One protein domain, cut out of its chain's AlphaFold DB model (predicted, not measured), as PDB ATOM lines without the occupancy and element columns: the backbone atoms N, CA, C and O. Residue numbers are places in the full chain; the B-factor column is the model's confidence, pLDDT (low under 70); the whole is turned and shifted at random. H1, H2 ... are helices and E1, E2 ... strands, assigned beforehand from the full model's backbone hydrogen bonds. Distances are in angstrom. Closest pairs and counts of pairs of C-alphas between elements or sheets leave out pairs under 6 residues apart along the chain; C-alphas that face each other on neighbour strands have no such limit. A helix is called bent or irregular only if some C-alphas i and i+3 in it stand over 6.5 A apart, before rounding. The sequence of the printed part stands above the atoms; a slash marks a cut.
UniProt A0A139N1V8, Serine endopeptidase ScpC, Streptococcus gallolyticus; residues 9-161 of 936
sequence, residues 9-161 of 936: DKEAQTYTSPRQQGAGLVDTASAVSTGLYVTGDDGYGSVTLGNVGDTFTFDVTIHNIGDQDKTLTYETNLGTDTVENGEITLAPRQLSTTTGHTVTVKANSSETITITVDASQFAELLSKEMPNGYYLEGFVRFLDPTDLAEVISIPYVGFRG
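What this domain is: This is residues 9 to 161 of the 936 residues of the protein "Serine endopeptidase ScpC" of Streptococcus gallolyticus (UniProt A0A139N1V8). Two strongly twisted sheets, partly face to face, make an elongated sandwich: a larger, curled sheet of E2, E8, E7, E4 and E5, and a smaller one of E1, E3 and E6. The long hairpin E4 and E5 runs along the length, H3 covers part of the larger sheet just beyond the end of E6, and H1 packs on the opposite face of that sheet. The 153 printed residues hold three named helices and eight named strands, in the order H1 H2 E1 E2 E3 E4 E5 E6 H3 E7 E8. The larger sheet, in the order E2 E8 E7 E4 E5, is mixed, and the smaller, E1 E3 E6, is antiparallel. The class is mostly strand, and the whole is compact, with a radius of gyration of the C-alphas of 16.1 A and spans of 53 by 29 by 26 A.

How they stand to each other: H1, residues 18 to 21, is on the larger sheet at a height of 6.3 A, over none of its strands; its closest C-alphas to E8, residues 150 to 160, are those of Pro 18 and Pro 155, 6.0 A apart. H2, residues 28 to 33, is apart from H1 and only just not on that sheet, with 4 pairs of C-alphas within 10 A. E1, residues 36 to 39, is antiparallel to E3, residues 55 to 64, with N 39 and O 61 2.9 A apart; Val 38 of E1 and Ile 154 of E8 have the closest C-alphas of those two strands, 6.5 A. E2, residues 47 to 52, is an edge strand parallel to E8, with N 49 and O 157 at 2.9 A. E3 is also antiparallel to E6, residues 109 to 118, with N 60 and O 113 at 2.9 A. E4, residues 70 to 84, and E5, residues 87 to 105, are a hairpin, with N 76 and O 98 at 2.9 A. E5 bends by 78 degrees at residue 102; its closest C-alphas to E6 are those of Val 105 and Glu 111, 5.6 A. H3, residues 120 to 129, is over E4 at a height of 8.8 A over the sheet and along the strands, at 3 degrees to E4 on the local plane. E7, residues 134 to 143, is antiparallel to E4, with N 75 and O 141 at 2.8 A, and makes a hairpin with E8, with N 140 and O 154 at 2.9 A. Every O i to N i+4 pair is within hydrogen-bond range in H2, 4 of 6 are in H3, and H1 is too short for such a pair.

Where its parts are: H1 begins at C-alpha 18, (48.568, 35.286, 35.507). E3 is 29.6 A long, E4 43.3 A, E5 43.7 A, E6 30.0 A, E7 28.4 A and E8 28.0 A. H3, 15.0 A long, is irregular, with C-alphas 121 and 124 7.5 A apart. E8 ends at C-alpha 160, (37.031, 24.805, 34.069).

The domain as a whole: The two C-alphas farthest apart are those of Asp 67 and Asn 85, 53.9 A. The printed part has no cut, and no link is long. The mean pLDDT of the printed part is 96.3, and no printed residue is under 70.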
ATOM      1  N   ASP A   9      59.069  31.035  37.440       95.06
ATOM      2  CA  ASP A   9      59.322  30.493  38.758       95.06
ATOM      3  C   ASP A   9      60.387  29.390  38.691       95.06
ATOM      4  O   ASP A   9      60.311  28.448  37.898       95.06
ATOM      5  N   LYS A  10      61.423  29.523  39.521       94.31
ATOM      6  CA  LYS A  10      62.567  28.601  39.546       94.31
ATOM      7  C   LYS A  10      62.387  27.448  40.524       94.31
ATOM      8  O   LYS A  10      63.151  26.490  40.438       94.31
ATOM      9  N   GLU A  11      61.416  27.533  41.421       92.38
ATOM     10  CA  GLU A  11      61.105  26.491  42.395       92.38
ATOM     11  C   GLU A  11      60.000  25.598  41.819       92.38
ATOM     12  O   GLU A  11      60.196  24.388  41.718       92.38
ATOM     13  N   ALA A  12      58.937  26.195  41.265       91.25
ATOM     14  CA  ALA A  12      57.882  25.480  40.535       91.25
ATOM     15  C   ALA A  12      58.259  25.079  39.087       91.25
ATOM     16  O   ALA A  12      57.521  24.338  38.440       91.25
ATOM     17  N   GLN A  13      59.400  25.551  38.562       93.62
ATOM     18  CA  GLN A  13      59.895  25.261  37.201       93.62
ATOM     19  C   GLN A  13      58.878  25.579  36.085       93.62
ATOM     20  O   GLN A  13      58.777  24.852  35.097       93.62
ATOM     21  N   THR A  14      58.123  26.671  36.221       95.31
ATOM     22  CA  THR A  14      57.144  27.111  35.217       95.31
ATOM     23  C   THR A  14      56.826  28.604  35.339       95.31
ATOM     24  O   THR A  14      57.377  29.291  36.193       95.31
ATOM     25  N   TYR A  15      55.955  29.150  34.493       96.25
ATOM     26  CA  TYR A  15      55.545  30.553  34.592       96.25
ATOM     27  C   TYR A  15      54.619  30.793  35.792       96.25
ATOM     28  O   TYR A  15      53.659  30.059  36.004       96.25
ATOM     29  N   THR A  16      54.889  31.855  36.554       97.81
ATOM     30  CA  THR A  16      54.039  32.305  37.668       97.81
ATOM     31  C   THR A  16      52.615  32.605  37.179       97.81
ATOM     32  O   THR A  16      52.442  33.131  36.077       97.81
ATOM     33  N   SER A  17      51.595  32.296  37.984       98.12
ATOM     34  CA  SER A  17      50.187  32.457  37.597       98.12
ATOM     35  C   SER A  17      49.869  33.874  37.076       98.12
ATOM     36  O   SER A  17      50.196  34.855  37.754       98.12
ATOM     37  N   PRO A  18      49.169  34.022  35.932       98.19
ATOM     38  CA  PRO A  18      48.568  35.286  35.507       98.19
ATOM     39  C   PRO A  18      47.739  35.997  36.585       98.19
ATOM     40  O   PRO A  18      47.788  37.223  36.669       98.19
ATOM     41  N   ARG A  19      47.038  35.263  37.463       98.06
ATOM     42  CA  ARG A  19      46.289  35.842  38.600       98.06
ATOM     43  C   ARG A  19      47.202  36.492  39.651       98.06
ATOM     44  O   ARG A  19      46.755  37.367  40.385       98.06
ATOM     45  N   GLN A  20      48.478  36.100  39.703       97.50
ATOM     46  CA  GLN A  20      49.482  36.603  40.648       97.50
ATOM     47  C   GLN A  20      50.415  37.665  40.035       97.50
ATOM     48  O   GLN A  20      50.772  38.622  40.720       97.50
ATOM     49  N   GLN A  21      50.813  37.523  38.760       97.12
ATOM     50  CA  GLN A  21      51.760  38.437  38.088       97.12
ATOM     51  C   GLN A  21      51.155  39.319  36.977       97.12
ATOM     52  O   GLN A  21      51.853  40.173  36.420       97.12
ATOM     53  N   GLY A  22      49.888  39.123  36.608       97.12
ATOM     54  CA  GLY A  22      49.277  39.770  35.445       97.12
ATOM     55  C   GLY A  22      50.023  39.432  34.150       97.12
ATOM     56  O   GLY A  22      50.343  38.278  33.882       97.12
ATOM     57  N   ALA A  23      50.351  40.456  33.357       96.88
ATOM     58  CA  ALA A  23      51.170  40.312  32.146       96.88
ATOM     59  C   ALA A  23      52.686  40.159  32.418       96.88
ATOM     60  O   ALA A  23      53.470  40.114  31.475       96.88
ATOM     61  N   GLY A  24      53.108  40.099  33.684       96.50
ATOM     62  CA  GLY A  24      54.496  39.881  34.085       96.50
ATOM     63  C   GLY A  24      55.323  41.144  34.326       96.50
ATOM     64  O   GLY A  24      54.808  42.257  34.463       96.50
ATOM     65  N   LEU A  25      56.639  40.958  34.439       96.69
ATOM     66  CA  LEU A  25      57.573  41.985  34.903       96.69
ATOM     67  C   LEU A  25      57.765  43.093  33.865       96.69
ATOM     68  O   LEU A  25      58.028  42.837  32.689       96.69
ATOM     69  N   VAL A  26      57.664  44.346  34.315       96.69
ATOM     70  CA  VAL A  26      57.708  45.522  33.441       96.69
ATOM     71  C   VAL A  26      59.076  45.708  32.774       96.69
ATOM     72  O   VAL A  26      60.075  46.002  33.426       96.69
ATOM     73  N   ASP A  27      59.096  45.617  31.445       96.00
ATOM     74  CA  ASP A  27      60.231  45.991  30.605       96.00
ATOM     75  C   ASP A  27      59.893  47.276  29.833       96.00
ATOM     76  O   ASP A  27      59.172  47.273  28.828       96.00
ATOM     77  N   THR A  28      60.414  48.399  30.332       94.81
ATOM     78  CA  THR A  28      60.238  49.724  29.724       94.81
ATOM     79  C   THR A  28      61.088  49.929  28.473       94.81
ATOM     80  O   THR A  28      60.744  50.786  27.661       94.81
ATOM     81  N   ALA A  29      62.160  49.154  28.278       95.44
ATOM     82  CA  ALA A  29      62.996  49.237  27.086       95.44
ATOM     83  C   ALA A  29      62.302  48.556  25.898       95.44
ATOM     84  O   ALA A  29      62.158  49.179  24.844       95.44
ATOM     85  N   SER A  30      61.775  47.339  26.087       94.31
ATOM     86  CA  SER A  30      60.898  46.694  25.097       94.31
ATOM     87  C   SER A  30      59.660  47.562  24.815       94.31
ATOM     88  O   SER A  30      59.335  47.804  23.653       94.31
ATOM     89  N   ALA A  31      59.020  48.126  25.852       94.81
ATOM     90  CA  ALA A  31      57.808  48.948  25.701       94.81
ATOM     91  C   ALA A  31      57.941  50.132  24.726       94.81
ATOM     92  O   ALA A  31      56.968  50.471  24.057       94.81
ATOM     93  N   VAL A  32      59.121  50.758  24.629       94.12
ATOM     94  CA  VAL A  32      59.351  51.918  23.744       94.12
ATOM     95  C   VAL A  32      60.051  51.577  22.425       94.12
ATOM     96  O   VAL A  32      60.152  52.449  21.565       94.12
ATOM     97  N   SER A  33      60.562  50.350  22.253       92.75
ATOM     98  CA  SER A  33      61.420  49.990  21.108       92.75
ATOM     99  C   SER A  33      60.908  48.837  20.245       92.75
ATOM    100  O   SER A  33      61.246  48.777  19.063       92.75
ATOM    101  N   THR A  34      60.072  47.944  20.781       94.62
ATOM    102  CA  THR A  34      59.612  46.756  20.046       94.62
ATOM    103  C   THR A  34      58.723  47.110  18.845       94.62
ATOM    104  O   THR A  34      58.812  46.453  17.802       94.62
ATOM    105  N   GLY A  35      57.885  48.146  18.977       95.50
ATOM    106  CA  GLY A  35      56.906  48.555  17.958       95.50
ATOM    107  C   GLY A  35      55.703  47.611  17.823       95.50
ATOM    108  O   GLY A  35      54.952  47.723  16.858       95.50
ATOM    109  N   LEU A  36      55.521  46.688  18.772       97.62
ATOM    110  CA  LEU A  36      54.432  45.713  18.796       97.62
ATOM    111  C   LEU A  36      53.668  45.773  20.121       97.62
ATOM    112  O   LEU A  36      54.268  45.966  21.181       97.62
ATOM    113  N   TYR A  37      52.370  45.498  20.058       98.12
ATOM    114  CA  TYR A  37      51.568  45.062  21.199       98.12
ATOM    115  C   TYR A  37      50.601  43.953  20.761       98.12
ATOM    116  O   TYR A  37      50.467  43.666  19.574       98.12
ATOM    117  N   VAL A  38      49.963  43.290  21.719       98.12
ATOM    118  CA  VAL A  38      49.024  42.185  21.471       98.12
ATOM    119  C   VAL A  38      47.816  42.312  22.394       98.12
ATOM    120  O   VAL A  38      47.985  42.700  23.557       98.12
ATOM    121  N   THR A  39      46.627  42.023  21.862       98.12
ATOM    122  CA  THR A  39      45.337  42.122  22.558       98.12
ATOM    123  C   THR A  39      44.479  40.871  22.374       98.12
ATOM    124  O   THR A  39      44.660  40.138  21.400       98.12
ATOM    125  N   GLY A  40      43.509  40.673  23.268       94.62
ATOM    126  CA  GLY A  40      42.324  39.859  22.982       94.62
ATOM    127  C   GLY A  40      41.316  40.600  22.092       94.62
ATOM    128  O   GLY A  40      41.588  41.710  21.612       94.62
ATOM    129  N   ASP A  41      40.147  39.989  21.906       90.12
ATOM    130  CA  ASP A  41      39.032  40.512  21.095       90.12
ATOM    131  C   ASP A  41      38.347  41.749  21.703       90.12
ATOM    132  O   ASP A  41      37.760  42.564  20.992       90.12
ATOM    133  N   ASP A  42      38.474  41.934  23.018       83.38
ATOM    134  CA  ASP A  42      38.055  43.137  23.748       83.38
ATOM    135  C   ASP A  42      39.006  44.336  23.544       83.38
ATOM    136  O   ASP A  42      38.743  45.444  24.020       83.38
ATOM    137  N   GLY A  43      40.126  44.131  22.841       90.88
ATOM    138  CA  GLY A  43      41.184  45.121  22.657       90.88
ATOM    139  C   GLY A  43      42.090  45.309  23.880       90.88
ATOM    140  O   GLY A  43      42.917  46.226  23.880       90.88
ATOM    141  N   TYR A  44      41.976  44.466  24.911       94.94
ATOM    142  CA  TYR A  44      42.750  44.569  26.146       94.94
ATOM    143  C   TYR A  44      44.004  43.682  26.139       94.94
ATOM    144  O   TYR A  44      44.126  42.719  25.386       94.94
ATOM    145  N   GLY A  45      44.981  44.018  26.987       95.25
ATOM    146  CA  GLY A  45      46.303  43.372  27.034       95.25
ATOM    147  C   GLY A  45      46.369  42.033  27.783       95.25
ATOM    148  O   GLY A  45      47.455  41.664  28.233       95.25
ATOM    149  N   SER A  46      45.234  41.360  27.972       96.88
ATOM    150  CA  SER A  46      45.054  40.063  28.645       96.88
ATOM    151  C   SER A  46      43.711  39.462  28.231       96.88
ATOM    152  O   SER A  46      42.780  40.226  28.002       96.88
ATOM    153  N   VAL A  47      43.580  38.134  28.197       97.44
ATOM    154  CA  VAL A  47      42.329  37.457  27.806       97.44
ATOM    155  C   VAL A  47      41.648  36.812  29.019       97.44
ATOM    156  O   VAL A  47      42.205  35.906  29.638       97.44
ATOM    157  N   THR A  48      40.427  37.243  29.334       94.56
ATOM    158  CA  THR A  48      39.576  36.622  30.365       94.56
ATOM    159  C   THR A  48      38.493  35.800  29.677       94.56
ATOM    160  O   THR A  48      37.598  36.359  29.054       94.56
ATOM    161  N   LEU A  49      38.581  34.474  29.775       94.31
ATOM    162  CA  LEU A  49      37.753  33.536  29.006       94.31
ATOM    163  C   LEU A  49      36.411  33.198  29.677       94.31
ATOM    164  O   LEU A  49      35.527  32.650  29.027       94.31
ATOM    165  N   GLY A  50      36.259  33.501  30.969       93.75
ATOM    166  CA  GLY A  50      35.127  33.020  31.764       93.75
ATOM    167  C   GLY A  50      35.202  31.505  31.978       93.75
ATOM    168  O   GLY A  50      36.286  30.966  32.221       93.75
ATOM    169  N   ASN A  51      34.057  30.826  31.891       93.69
ATOM    170  CA  ASN A  51      33.986  29.370  32.000       93.69
ATOM    171  C   ASN A  51      34.476  28.710  30.702       93.69
ATOM    172  O   ASN A  51      34.075  29.104  29.606       93.69
ATOM    173  N   VAL A  52      35.304  27.673  30.818       97.06
ATOM    174  CA  VAL A  52      35.838  26.899  29.687       97.06
ATOM    175  C   VAL A  52      35.569  25.405  29.853       97.06
ATOM    176  O   VAL A  52      35.524  24.879  30.965       97.06
ATOM    177  N   GLY A  53      35.414  24.704  28.730       95.44
ATOM    178  CA  GLY A  53      35.461  23.244  28.702       95.44
ATOM    179  C   GLY A  53      36.897  22.714  28.758       95.44
ATOM    180  O   GLY A  53      37.864  23.473  28.800       95.44
ATOM    181  N   ASP A  54      37.040  21.391  28.675       96.12
ATOM    182  CA  ASP A  54      38.349  20.719  28.633       96.12
ATOM    183  C   ASP A  54      39.160  21.024  27.353       96.12
ATOM    184  O   ASP A  54      40.367  20.793  27.305       96.12
ATOM    185  N   THR A  55      38.515  21.593  26.333       97.19
ATOM    186  CA  THR A  55      39.138  22.154  25.128       97.19
ATOM    187  C   THR A  55      38.473  23.496  24.819       97.19
ATOM    188  O   THR A  55      37.246  23.598  24.881       97.19
ATOM    189  N   PHE A  56      39.252  24.526  24.479       97.62
ATOM    190  CA  PHE A  56      38.740  25.868  24.177       97.62
ATOM    191  C   PHE A  56      39.595  26.621  23.148       97.62
ATOM    192  O   PHE A  56      40.745  26.269  22.874       97.62
ATOM    193  N   THR A  57      39.016  27.673  22.567       97.31
ATOM    194  CA  THR A  57      39.650  28.533  21.558       97.31
ATOM    195  C   THR A  57      39.407  30.004  21.857       97.31
ATOM    196  O   THR A  57      38.313  30.356  22.291       97.31
ATOM    197  N   PHE A  58      40.388  30.856  21.572       97.31
ATOM    198  CA  PHE A  58      40.265  32.313  21.670       97.31
ATOM    199  C   PHE A  58      41.154  33.002  20.636       97.31
ATOM    200  O   PHE A  58      42.230  32.489  20.313       97.31
ATOM    201  N   ASP A  59      40.721  34.152  20.129       97.12
ATOM    202  CA  ASP A  59      41.485  34.917  19.151       97.12
ATOM    203  C   ASP A  59      42.423  35.920  19.844       97.12
ATOM    204  O   ASP A  59      42.185  36.425  20.945       97.12
ATOM    205  N   VAL A  60      43.571  36.152  19.208       97.81
ATOM    206  CA  VAL A  60      44.639  37.027  19.696       97.81
ATOM    207  C   VAL A  60      45.117  37.893  18.541       97.81
ATOM    208  O   VAL A  60      45.615  37.385  17.534       97.81
ATOM    209  N   THR A  61      44.993  39.214  18.685       98.38
ATOM    210  CA  THR A  61      45.378  40.177  17.644       98.38
ATOM    211  C   THR A  61      46.713  40.831  17.972       98.38
ATOM    212  O   THR A  61      46.871  41.499  18.996       98.38
ATOM    213  N   ILE A  62      47.682  40.655  17.077       98.50
ATOM    214  CA  ILE A  62      49.019  41.240  17.147       98.50
ATOM    215  C   ILE A  62      49.012  42.538  16.338       98.50
ATOM    216  O   ILE A  62      48.684  42.524  15.154       98.50
ATOM    217  N   HIS A  63      49.414  43.652  16.944       98.38
ATOM    218  CA  HIS A  63      49.404  44.983  16.329       98.38
ATOM    219  C   HIS A  63      50.837  45.490  16.150       98.38
ATOM    220  O   HIS A  63      51.593  45.581  17.119       98.38
ATOM    221  N   ASN A  64      51.211  45.841  14.920       98.31
ATOM    222  CA  ASN A  64      52.527  46.360  14.552       98.31
ATOM    223  C   ASN A  64      52.429  47.842  14.176       98.31
ATOM    224  O   ASN A  64      52.024  48.198  13.071       98.31
ATOM    225  N   ILE A  65      52.854  48.706  15.099       97.69
ATOM    226  CA  ILE A  65      52.940  50.164  14.919       97.69
ATOM    227  C   ILE A  65      54.327  50.614  14.425       97.69
ATOM    228  O   ILE A  65      54.644  51.800  14.453       97.69
ATOM    229  N   GLY A  66      55.183  49.669  14.023       95.50
ATOM    230  CA  GLY A  66      56.484  49.941  13.421       95.50
ATOM    231  C   GLY A  66      56.427  50.028  11.895       95.50
ATOM    232  O   GLY A  66      55.624  49.370  11.235       95.50
ATOM    233  N   ASP A  67      57.369  50.776  11.318       96.00
ATOM    234  CA  ASP A  67      57.496  50.984   9.866       96.00
ATOM    235  C   ASP A  67      58.073  49.781   9.092       96.00
ATOM    236  O   ASP A  67      58.437  49.913   7.924       96.00
ATOM    237  N   GLN A  68      58.202  48.609   9.720       96.12
ATOM    238  CA  GLN A  68      58.770  47.391   9.131       96.12
ATOM    239  C   GLN A  68      57.914  46.172   9.488       96.12
ATOM    240  O   GLN A  68      57.414  46.072  10.609       96.12
ATOM    241  N   ASP A  69      57.785  45.229   8.553       97.44
ATOM    242  CA  ASP A  69      57.143  43.934   8.799       97.44
ATOM    243  C   ASP A  69      57.846  43.192   9.950       97.44
ATOM    244  O   ASP A  69      59.078  43.161  10.032       97.44
ATOM    245  N   LYS A  70      57.063  42.562  10.828       96.62
ATOM    246  CA  LYS A  70      57.552  41.793  11.978       96.62
ATOM    247  C   LYS A  70      57.128  40.340  11.832       96.62
ATOM    248  O   LYS A  70      55.957  40.063  11.607       96.62
ATOM    249  N   THR A  71      58.080  39.418  11.960       96.94
ATOM    250  CA  THR A  71      57.822  37.973  11.902       96.94
ATOM    251  C   THR A  71      58.126  37.356  13.259       96.94
ATOM    252  O   THR A  71      59.184  37.624  13.820       96.94
ATOM    253  N   LEU A  72      57.189  36.573  13.784       97.19
ATOM    254  CA  LEU A  72      57.196  36.015  15.138       97.19
ATOM    255  C   LEU A  72      56.766  34.547  15.072       97.19
ATOM    256  O   LEU A  72      55.931  34.197  14.242       97.19
ATOM    257  N   THR A  73      57.273  33.695  15.957       96.19
ATOM    258  CA  THR A  73      56.676  32.366  16.207       96.19
ATOM    259  C   THR A  73      56.102  32.365  17.615       96.19
ATOM    260  O   THR A  73      56.744  32.894  18.519       96.19
ATOM    261  N   TYR A  74      54.894  31.834  17.807       97.06
ATOM    262  CA  TYR A  74      54.246  31.839  19.120       97.06
ATOM    263  C   TYR A  74      54.335  30.489  19.835       97.06
ATOM    264  O   TYR A  74      54.426  29.439  19.205       97.06
ATOM    265  N   GLU A  75      54.272  30.526  21.160       97.06
ATOM    266  CA  GLU A  75      54.066  29.372  22.032       97.06
ATOM    267  C   GLU A  75      52.908  29.666  22.985       97.06
ATOM    268  O   GLU A  75      52.814  30.771  23.522       97.06
ATOM    269  N   THR A  76      52.050  28.680  23.230       98.00
ATOM    270  CA  THR A  76      51.001  28.755  24.252       98.00
ATOM    271  C   THR A  76      51.397  27.867  25.421       98.00
ATOM    272  O   THR A  76      51.437  26.643  25.284       98.00
ATOM    273  N   ASN A  77      51.698  28.469  26.569       97.75
ATOM    274  CA  ASN A  77      51.888  27.750  27.826       97.75
ATOM    275  C   ASN A  77      50.534  27.553  28.507       97.75
ATOM    276  O   ASN A  77      49.764  28.509  28.609       97.75
ATOM    277  N   LEU A  78      50.273  26.343  28.998       98.38
ATOM    278  CA  LEU A  78      49.110  26.002  29.811       98.38
ATOM    279  C   LEU A  78      49.563  25.528  31.194       98.38
ATOM    280  O   LEU A  78      50.419  24.646  31.315       98.38
ATOM    281  N   GLY A  79      48.936  26.081  32.223       97.56
ATOM    282  CA  GLY A  79      49.091  25.698  33.615       97.56
ATOM    283  C   GLY A  79      47.788  25.810  34.406       97.56
ATOM    284  O   GLY A  79      46.733  26.172  33.880       97.56
ATOM    285  N   THR A  80      47.891  25.453  35.679       98.44
ATOM    286  CA  THR A  80      46.815  25.441  36.676       98.44
ATOM    287  C   THR A  80      47.418  25.653  38.074       98.44
ATOM    288  O   THR A  80      48.631  25.842  38.198       98.44
ATOM    289  N   ASP A  81      46.606  25.628  39.128       98.19
ATOM    290  CA  ASP A  81      47.093  25.674  40.510       98.19
ATOM    291  C   ASP A  81      47.714  24.332  40.946       98.19
ATOM    292  O   ASP A  81      47.292  23.254  40.521       98.19
ATOM    293  N   THR A  82      48.724  24.382  41.817       97.75
ATOM    294  CA  THR A  82      49.253  23.191  42.497       97.75
ATOM    295  C   THR A  82      48.435  22.899  43.749       97.75
ATOM    296  O   THR A  82      48.296  23.768  44.610       97.75
ATOM    297  N   VAL A  83      47.955  21.661  43.872       97.31
ATOM    298  CA  VAL A  83      47.342  21.133  45.097       97.31
ATOM    299  C   VAL A  83      48.297  20.165  45.794       97.31
ATOM    300  O   VAL A  83      48.869  19.289  45.142       97.31
ATOM    301  N   GLU A  84      48.431  20.301  47.114       95.38
ATOM    302  CA  GLU A  84      49.093  19.342  48.009       95.38
ATOM    303  C   GLU A  84      48.227  19.146  49.262       95.38
ATOM    304  O   GLU A  84      47.651  20.097  49.775       95.38
ATOM    305  N   ASN A  85      48.081  17.906  49.743       91.25
ATOM    306  CA  ASN A  85      47.252  17.536  50.910       91.25
ATOM    307  C   ASN A  85      45.765  17.979  50.879       91.25
ATOM    308  O   ASN A  85      45.075  17.834  51.881       91.25
ATOM    309  N   GLY A  86      45.258  18.458  49.736       90.00
ATOM    310  CA  GLY A  86      43.908  19.021  49.581       90.00
ATOM    311  C   GLY A  86      43.870  20.555  49.530       90.00
ATOM    312  O   GLY A  86      42.839  21.124  49.184       90.00
ATOM    313  N   GLU A  87      44.992  21.226  49.797       93.75
ATOM    314  CA  GLU A  87      45.117  22.685  49.781       93.75
ATOM    315  C   GLU A  87      45.781  23.192  48.492       93.75
ATOM    316  O   GLU A  87      46.691  22.563  47.950       93.75
ATOM    317  N   ILE A  88      45.379  24.379  48.022       95.50
ATOM    318  CA  ILE A  88      46.076  25.087  46.939       95.50
ATOM    319  C   ILE A  88      47.322  25.769  47.517       95.50
ATOM    320  O   ILE A  88      47.214  26.713  48.297       95.50
ATOM    321  N   THR A  89      48.514  25.359  47.075       95.88
ATOM    322  CA  THR A  89      49.801  25.849  47.615       95.88
ATOM    323  C   THR A  89      50.192  27.254  47.138       95.88
ATOM    324  O   THR A  89      51.260  27.758  47.481       95.88
ATOM    325  N   LEU A  90      49.343  27.887  46.317       95.50
ATOM    326  CA  LEU A  90      49.585  29.144  45.590       95.50
ATOM    327  C   LEU A  90      50.762  29.089  44.590       95.50
ATOM    328  O   LEU A  90      51.133  30.123  44.030       95.50
ATOM    329  N   ALA A  91      51.326  27.904  44.325       96.19
ATOM    330  CA  ALA A  91      52.356  27.689  43.312       96.19
ATOM    331  C   ALA A  91      51.749  27.224  41.968       96.19
ATOM    332  O   ALA A  91      50.842  26.385  41.957       96.19
ATOM    333  N   PRO A  92      52.252  27.705  40.817       97.19
ATOM    334  CA  PRO A  92      51.766  27.289  39.501       97.19
ATOM    335  C   PRO A  92      52.201  25.857  39.155       97.19
ATOM    336  O   PRO A  92      53.345  25.471  39.388       97.19
ATOM    337  N   ARG A  93      51.322  25.089  38.509       97.19
ATOM    338  CA  ARG A  93      51.627  23.776  37.925       97.19
ATOM    339  C   ARG A  93      51.594  23.867  36.403       97.19
ATOM    340  O   ARG A  93      50.576  24.260  35.836       97.19
ATOM    341  N   GLN A  94      52.664  23.459  35.721       97.44
ATOM    342  CA  GLN A  94      52.634  23.335  34.261       97.44
ATOM    343  C   GLN A  94      51.832  22.103  33.835       97.44
ATOM    344  O   GLN A  94      52.012  21.021  34.392       97.44
ATOM    345  N   LEU A  95      51.004  22.259  32.804       97.81
ATOM    346  CA  LEU A  95      50.298  21.160  32.149       97.81
ATOM    347  C   LEU A  95      50.907  20.873  30.771       97.81
ATOM    348  O   LEU A  95      51.285  19.740  30.481       97.81
ATOM    349  N   SER A  96      51.062  21.894  29.922       97.00
ATOM    350  CA  SER A  96      51.642  21.727  28.583       97.00
ATOM    351  C   SER A  96      52.254  23.016  28.021       97.00
ATOM    352  O   SER A  96      52.067  24.114  28.548       97.00
ATOM    353  N   THR A  97      53.007  22.875  26.927       96.56
ATOM    354  CA  THR A  97      53.401  23.983  26.046       96.56
ATOM    355  C   THR A  97      53.153  23.549  24.609       96.56
ATOM    356  O   THR A  97      53.625  22.489  24.200       96.56
ATOM    357  N   THR A  98      52.435  24.368  23.845       96.19
ATOM    358  CA  THR A  98      52.114  24.110  22.436       96.19
ATOM    359  C   THR A  98      52.809  25.145  21.561       96.19
ATOM    360  O   THR A  98      52.487  26.330  21.630       96.19
ATOM    361  N   THR A  99      53.766  24.714  20.737       94.56
ATOM    362  CA  THR A  99      54.411  25.585  19.745       94.56
ATOM    363  C   THR A  99      53.457  25.843  18.578       94.56
ATOM    364  O   THR A  99      52.924  24.909  17.977       94.56
ATOM    365  N   GLY A 100      53.236  27.117  18.273       92.19
ATOM    366  CA  GLY A 100      52.406  27.591  17.177       92.19
ATOM    367  C   GLY A 100      53.138  27.673  15.839       92.19
ATOM    368  O   GLY A 100      54.262  27.196  15.669       92.19
ATOM    369  N   HIS A 101      52.487  28.311  14.868       93.12
ATOM    370  CA  HIS A 101      53.078  28.606  13.564       93.12
ATOM    371  C   HIS A 101      53.750  29.991  13.545       93.12
ATOM    372  O   HIS A 101      53.556  30.819  14.437       93.12
ATOM    373  N   THR A 102      54.560  30.253  12.519       95.38
ATOM    374  CA  THR A 102      55.189  31.563  12.309       95.38
ATOM    375  C   THR A 102      54.209  32.531  11.638       95.38
ATOM    376  O   THR A 102      53.633  32.210  10.600       95.38
ATOM    377  N   VAL A 103      54.058  33.725  12.212       95.81
ATOM    378  CA  VAL A 103      53.129  34.793  11.805       95.81
ATOM    379  C   VAL A 103      53.929  36.015  11.344       95.81
ATOM    380  O   VAL A 103      54.938  36.353  11.966       95.81
ATOM    381  N   THR A 104      53.492  36.709  10.286       96.94
ATOM    382  CA  THR A 104      54.140  37.943   9.794       96.94
ATOM    383  C   THR A 104      53.161  39.115   9.769       96.94
ATOM    384  O   THR A 104      52.377  39.259   8.834       96.94
ATOM    385  N   VAL A 105      53.268  40.000  10.761       97.69
ATOM    386  CA  VAL A 105      52.441  41.205  10.901       97.69
ATOM    387  C   VAL A 105      53.032  42.339  10.065       97.69
ATOM    388  O   VAL A 105      54.201  42.709  10.232       97.69
ATOM    389  N   LYS A 106      52.236  42.910   9.157       98.19
ATOM    390  CA  LYS A 106      52.688  43.989   8.266       98.19
ATOM    391  C   LYS A 106      52.975  45.291   9.010       98.19
ATOM    392  O   LYS A 106      52.383  45.554  10.051       98.19
ATOM    393  N   ALA A 107      53.899  46.087   8.476       97.25
ATOM    394  CA  ALA A 107      54.178  47.434   8.974       97.25
ATOM    395  C   ALA A 107      52.892  48.278   9.062       97.25
ATOM    396  O   ALA A 107      52.116  48.301   8.104       97.25
ATOM    397  N   ASN A 108      52.695  48.998  10.171       97.38
ATOM    398  CA  ASN A 108      51.493  49.803  10.442       97.38
ATOM    399  C   ASN A 108      50.168  49.021  10.237       97.38
ATOM    400  O   ASN A 108      49.238  49.503   9.585       97.38
ATOM    401  N   SER A 109      50.096  47.785  10.746       98.12
ATOM    402  CA  SER A 109      48.977  46.855  10.529       98.12
ATOM    403  C   SER A 109      48.814  45.849  11.680       98.12
ATOM    404  O   SER A 109      49.624  45.832  12.607       98.12
ATOM    405  N   SER A 110      47.791  44.996  11.608       97.81
ATOM    406  CA  SER A 110      47.486  43.976  12.619       97.81
ATOM    407  C   SER A 110      47.168  42.628  11.970       97.81
ATOM    408  O   SER A 110      46.634  42.599  10.866       97.81
ATOM    409  N   GLU A 111      47.468  41.532  12.667       97.94
ATOM    410  CA  GLU A 111      47.150  40.154  12.260       97.94
ATOM    411  C   GLU A 111      46.508  39.421  13.448       97.94
ATOM    412  O   GLU A 111      47.015  39.510  14.571       97.94
ATOM    413  N   THR A 112      45.410  38.702  13.217       97.69
ATOM    414  CA  THR A 112      44.680  37.946  14.249       97.69
ATOM    415  C   THR A 112      44.910  36.451  14.067       97.69
ATOM    416  O   THR A 112      44.812  35.946  12.949       97.69
ATOM    417  N   ILE A 113      45.200  35.738  15.157       96.94
ATOM    418  CA  ILE A 113      45.347  34.279  15.166       96.94
ATOM    419  C   ILE A 113      44.442  33.630  16.213       96.94
ATOM    420  O   ILE A 113      44.360  34.098  17.346       96.94
ATOM    421  N   THR A 114      43.826  32.505  15.849       97.31
ATOM    422  CA  THR A 114      43.095  31.655  16.791       97.31
ATOM    423  C   THR A 114      44.062  30.764  17.556       97.31
ATOM    424  O   THR A 114      44.810  29.969  16.977       97.31
ATOM    425  N   ILE A 115      44.024  30.868  18.877       98.00
ATOM    426  CA  ILE A 115      44.709  29.973  19.802       98.00
ATOM    427  C   ILE A 115      43.756  28.830  20.146       98.00
ATOM    428  O   ILE A 115      42.570  29.045  20.379       98.00
ATOM    429  N   THR A 116      44.266  27.600  20.165       97.19
ATOM    430  CA  THR A 116      43.527  26.406  20.600       97.19
ATOM    431  C   THR A 116      44.261  25.783  21.777       97.19
ATOM    432  O   THR A 116      45.475  25.589  21.711       97.19
ATOM    433  N   VAL A 117      43.525  25.477  22.841       97.88
ATOM    434  CA  VAL A 117      44.037  24.853  24.062       97.88
ATOM    435  C   VAL A 117      43.248  23.577  24.319       97.88
ATOM    436  O   VAL A 117      42.019  23.597  24.324       97.88
ATOM    437  N   ASP A 118      43.956  22.474  24.545       97.44
ATOM    438  CA  ASP A 118      43.382  21.187  24.940       97.44
ATOM    439  C   ASP A 118      44.014  20.732  26.260       97.44
ATOM    440  O   ASP A 118      45.233  20.563  26.366       97.44
ATOM    441  N   ALA A 119      43.167  20.569  27.272       97.75
ATOM    442  CA  ALA A 119      43.504  20.127  28.617       97.75
ATOM    443  C   ALA A 119      42.851  18.776  28.973       97.75
ATOM    444  O   ALA A 119      43.000  18.309  30.102       97.75
ATOM    445  N   SER A 120      42.155  18.132  28.028       97.75
ATOM    446  CA  SER A 120      41.334  16.931  28.258       97.75
ATOM    447  C   SER A 120      42.076  15.782  28.952       97.75
ATOM    448  O   SER A 120      41.541  15.175  29.877       97.75
ATOM    449  N   GLN A 121      43.342  15.545  28.597       97.75
ATOM    450  CA  GLN A 121      44.195  14.527  29.233       97.75
ATOM    451  C   GLN A 121      44.487  14.767  30.730       97.75
ATOM    452  O   GLN A 121      44.966  13.859  31.405       97.75
ATOM    453  N   PHE A 122      44.222  15.968  31.256       98.00
ATOM    454  CA  PHE A 122      44.412  16.319  32.669       98.00
ATOM    455  C   PHE A 122      43.097  16.345  33.461       98.00
ATOM    456  O   PHE A 122      43.131  16.385  34.690       98.00
ATOM    457  N   ALA A 123      41.945  16.321  32.784       97.50
ATOM    458  CA  ALA A 123      40.655  16.651  33.385       97.50
ATOM    459  C   ALA A 123      40.240  15.708  34.528       97.50
ATOM    460  O   ALA A 123      39.703  16.173  35.531       97.50
ATOM    461  N   GLU A 124      40.531  14.406  34.425       97.88
ATOM    462  CA  GLU A 124      40.255  13.423  35.488       97.88
ATOM    463  C   GLU A 124      41.076  13.703  36.759       97.88
ATOM    464  O   GLU A 124      40.533  13.711  37.863       97.88
ATOM    465  N   LEU A 125      42.374  13.993  36.607       97.06
ATOM    466  CA  LEU A 125      43.271  14.296  37.726       97.06
ATOM    467  C   LEU A 125      42.889  15.618  38.401       97.06
ATOM    468  O   LEU A 125      42.739  15.674  39.620       97.06
ATOM    469  N   LEU A 126      42.694  16.674  37.609       97.94
ATOM    470  CA  LEU A 126      42.390  18.005  38.135       97.94
ATOM    471  C   LEU A 126      40.984  18.072  38.746       97.94
ATOM    472  O   LEU A 126      40.823  18.703  39.784       97.94
ATOM    473  N   SER A 127      39.996  17.349  38.203       97.62
ATOM    474  CA  SER A 127      38.666  17.228  38.837       97.62
ATOM    475  C   SER A 127      38.691  16.411  40.135       97.62
ATOM    476  O   SER A 127      37.754  16.497  40.921       97.62
ATOM    477  N   LYS A 128      39.734  15.606  40.381       97.44
ATOM    478  CA  LYS A 128      39.912  14.893  41.654       97.44
ATOM    479  C   LYS A 128      40.589  15.764  42.716       97.44
ATOM    480  O   LYS A 128      40.249  15.656  43.887       97.44
ATOM    481  N   GLU A 129      41.556  16.588  42.319       97.38
ATOM    482  CA  GLU A 129      42.271  17.494  43.230       97.38
ATOM    483  C   GLU A 129      41.498  18.794  43.511       97.38
ATOM    484  O   GLU A 129      41.625  19.360  44.589       97.38
ATOM    485  N   MET A 130      40.688  19.257  42.555       97.94
ATOM    486  CA  MET A 130      39.897  20.490  42.621       97.94
ATOM    487  C   MET A 130      38.456  20.199  42.149       97.94
ATOM    488  O   MET A 130      38.086  20.541  41.022       97.94
ATOM    489  N   PRO A 131      37.629  19.531  42.981       97.06
ATOM    490  CA  PRO A 131      36.331  18.981  42.566       97.06
ATOM    491  C   PRO A 131      35.302  20.034  42.143       97.06
ATOM    492  O   PRO A 131      34.464  19.759  41.287       97.06
ATOM    493  N   ASN A 132      35.404  21.254  42.672       97.06
ATOM    494  CA  ASN A 132      34.511  22.367  42.333       97.06
ATOM    495  C   ASN A 132      34.951  23.136  41.065       97.06
ATOM    496  O   ASN A 132      34.386  24.180  40.748       97.06
ATOM    497  N   GLY A 133      35.956  22.634  40.338       98.00
ATOM    498  CA  GLY A 133      36.542  23.281  39.164       98.00
ATOM    499  C   GLY A 133      37.859  24.002  39.460       98.00
ATOM    500  O   GLY A 133      38.225  24.240  40.611       98.00
ATOM    501  N   TYR A 134      38.598  24.322  38.398       98.56
ATOM    502  CA  TYR A 134      39.995  24.765  38.466       98.56
ATOM    503  C   TYR A 134      40.351  25.743  37.344       98.56
ATOM    504  O   TYR A 134      39.745  25.738  36.274       98.56
ATOM    505  N   TYR A 135      41.369  26.577  37.558       98.69
ATOM    506  CA  TYR A 135      41.839  27.507  36.530       98.69
ATOM    507  C   TYR A 135      42.645  26.783  35.445       98.69
ATOM    508  O   TYR A 135      43.504  25.951  35.746       98.69
ATOM    509  N   LEU A 136      42.387  27.139  34.186       98.62
ATOM    510  CA  LEU A 136      43.196  26.784  33.022       98.62
ATOM    511  C   LEU A 136      43.705  28.089  32.408       98.62
ATOM    512  O   LEU A 136      42.941  28.882  31.854       98.62
ATOM    513  N   GLU A 137      44.995  28.347  32.582       98.56
ATOM    514  CA  GLU A 137      45.582  29.669  32.363       98.56
ATOM    515  C   GLU A 137      47.023  29.592  31.858       98.56
ATOM    516  O   GLU A 137      47.647  28.531  31.832       98.56
ATOM    517  N   GLY A 138      47.576  30.737  31.474       98.00
ATOM    518  CA  GLY A 138      48.985  30.848  31.128       98.00
ATOM    519  C   GLY A 138      49.262  32.048  30.242       98.00
ATOM    520  O   GLY A 138      48.686  33.119  30.423       98.00
ATOM    521  N   PHE A 139      50.164  31.863  29.283       98.44
ATOM    522  CA  PHE A 139      50.617  32.918  28.380       98.44
ATOM    523  C   PHE A 139      50.660  32.419  26.940       98.44
ATOM    524  O   PHE A 139      51.126  31.309  26.676       98.44
ATOM    525  N   VAL A 140      50.249  33.277  26.008       98.31
ATOM    526  CA  VAL A 140      50.630  33.175  24.596       98.31
ATOM    527  C   VAL A 140      51.832  34.093  24.405       98.31
ATOM    528  O   VAL A 140      51.732  35.313  24.555       98.31
ATOM    529  N   ARG A 141      52.996  33.502  24.147       97.56
ATOM    530  CA  ARG A 141      54.296  34.179  24.074       97.56
ATOM    531  C   ARG A 141      54.748  34.228  22.626       97.56
ATOM    532  O   ARG A 141      54.813  33.195  21.973       97.56
ATOM    533  N   PHE A 142      55.085  35.411  22.129       97.75
ATOM    534  CA  PHE A 142      55.560  35.623  20.767       97.75
ATOM    535  C   PHE A 142      57.067  35.859  20.786       97.75
ATOM    536  O   PHE A 142      57.565  36.796  21.418       97.75
ATOM    537  N   LEU A 143      57.784  34.983  20.094       96.25
ATOM    538  CA  LEU A 143      59.234  34.863  20.133       96.25
ATOM    539  C   LEU A 143      59.852  35.294  18.799       96.25
ATOM    540  O   LEU A 143      59.225  35.147  17.740       96.25
ATOM    541  N   ASP A 144      61.092  35.782  18.831       93.06
ATOM    542  CA  ASP A 144      61.872  35.959  17.604       93.06
ATOM    543  C   ASP A 144      62.184  34.575  16.995       93.06
ATOM    544  O   ASP A 144      62.664  33.687  17.706       93.06
ATOM    545  N   PRO A 145      61.929  34.343  15.693       91.12
ATOM    546  CA  PRO A 145      62.141  33.039  15.061       91.12
ATOM    547  C   PRO A 145      63.623  32.623  14.947       91.12
ATOM    548  O   PRO A 145      63.900  31.519  14.474       91.12
ATOM    549  N   THR A 146      64.573  33.483  15.331       89.75
ATOM    550  CA  THR A 146      66.021  33.260  15.195       89.75
ATOM    551  C   THR A 146      66.671  32.745  16.478       89.75
ATOM    552  O   THR A 146      67.488  31.825  16.415       89.75
ATOM    553  N   ASP A 147      66.343  33.340  17.629       90.75
ATOM    554  CA  ASP A 147      66.942  33.023  18.938       90.75
ATOM    555  C   ASP A 147      65.920  32.616  20.017       90.75
ATOM    556  O   ASP A 147      66.317  32.236  21.120       90.75
ATOM    557  N   LEU A 148      64.623  32.631  19.681       88.75
ATOM    558  CA  LEU A 148      63.491  32.307  20.555       88.75
ATOM    559  C   LEU A 148      63.360  33.219  21.793       88.75
ATOM    560  O   LEU A 148      62.686  32.864  22.764       88.75
ATOM    561  N   ALA A 149      63.950  34.419  21.766       90.19
ATOM    562  CA  ALA A 149      63.748  35.421  22.808       90.19
ATOM    563  C   ALA A 149      62.308  35.970  22.798       90.19
ATOM    564  O   ALA A 149      61.727  36.232  21.745       90.19
ATOM    565  N   GLU A 150      61.733  36.188  23.985       93.69
ATOM    566  CA  GLU A 150      60.371  36.715  24.147       93.69
ATOM    567  C   GLU A 150      60.286  38.194  23.749       93.69
ATOM    568  O   GLU A 150      60.830  39.076  24.424       93.69
ATOM    569  N   VAL A 151      59.563  38.470  22.664       95.56
ATOM    570  CA  VAL A 151      59.364  39.816  22.115       95.56
ATOM    571  C   VAL A 151      58.186  40.491  22.817       95.56
ATOM    572  O   VAL A 151      58.349  41.567  23.402       95.56
ATOM    573  N   ILE A 152      57.030  39.821  22.804       97.88
ATOM    574  CA  ILE A 152      55.791  40.200  23.498       97.88
ATOM    575  C   ILE A 152      55.074  38.945  24.015       97.88
ATOM    576  O   ILE A 152      55.258  37.858  23.470       97.88
ATOM    577  N   SER A 153      54.213  39.090  25.013       97.94
ATOM    578  CA  SER A 153      53.329  38.028  25.496       97.94
ATOM    579  C   SER A 153      51.967  38.585  25.926       97.94
ATOM    580  O   SER A 153      51.817  39.781  26.186       97.94
ATOM    581  N   ILE A 154      50.948  37.727  25.956       98.44
ATOM    582  CA  ILE A 154      49.618  38.038  26.493       98.44
ATOM    583  C   ILE A 154      49.193  36.928  27.468       98.44
ATOM    584  O   ILE A 154      49.225  35.754  27.090       98.44
ATOM    585  N   PRO A 155      48.834  37.255  28.724       98.62
ATOM    586  CA  PRO A 155      48.264  36.279  29.641       98.62
ATOM    587  C   PRO A 155      46.825  35.935  29.246       98.62
ATOM    588  O   PRO A 155      46.080  36.806  28.787       98.62
ATOM    589  N   TYR A 156      46.417  34.694  29.494       98.56
ATOM    590  CA  TYR A 156      45.023  34.259  29.412       98.56
ATOM    591  C   TYR A 156      44.623  33.481  30.670       98.56
ATOM    592  O   TYR A 156      45.455  32.802  31.274       98.56
ATOM    593  N   VAL A 157      43.349  33.572  31.056       98.50
ATOM    594  CA  VAL A 157      42.767  32.823  32.178       98.50
ATOM    595  C   VAL A 157      41.329  32.411  31.863       98.50
ATOM    596  O   VAL A 157      40.503  33.241  31.484       98.50
ATOM    597  N   GLY A 158      41.033  31.125  32.034       97.81
ATOM    598  CA  GLY A 158      39.683  30.566  32.069       97.81
ATOM    599  C   GLY A 158      39.493  29.685  33.302       97.81
ATOM    600  O   GLY A 158      40.466  29.276  33.940       97.81
ATOM    601  N   PHE A 159      38.244  29.390  33.643       98.50
ATOM    602  CA  PHE A 159      37.889  28.486  34.736       98.50
ATOM    603  C   PHE A 159      37.153  27.263  34.189       98.50
ATOM    604  O   PHE A 159      36.142  27.393  33.505       98.50
ATOM    605  N   ARG A 160      37.658  26.063  34.470       98.19
ATOM    606  CA  ARG A 160      37.031  24.805  34.069       98.19
ATOM    607  C   ARG A 160      35.998  24.417  35.121       98.19
ATOM    608  O   ARG A 160      36.333  23.797  36.128       98.19
ATOM    609  N   GLY A 161      34.748  24.782  34.858       94.56
ATOM    610  CA  GLY A 161      33.603  24.642  35.758       94.56
ATOM    611  C   GLY A 161      32.747  25.909  35.724       94.56
ATOM    612  O   GLY A 161      32.962  26.773  34.876       94.56
TER     613      GLY A 161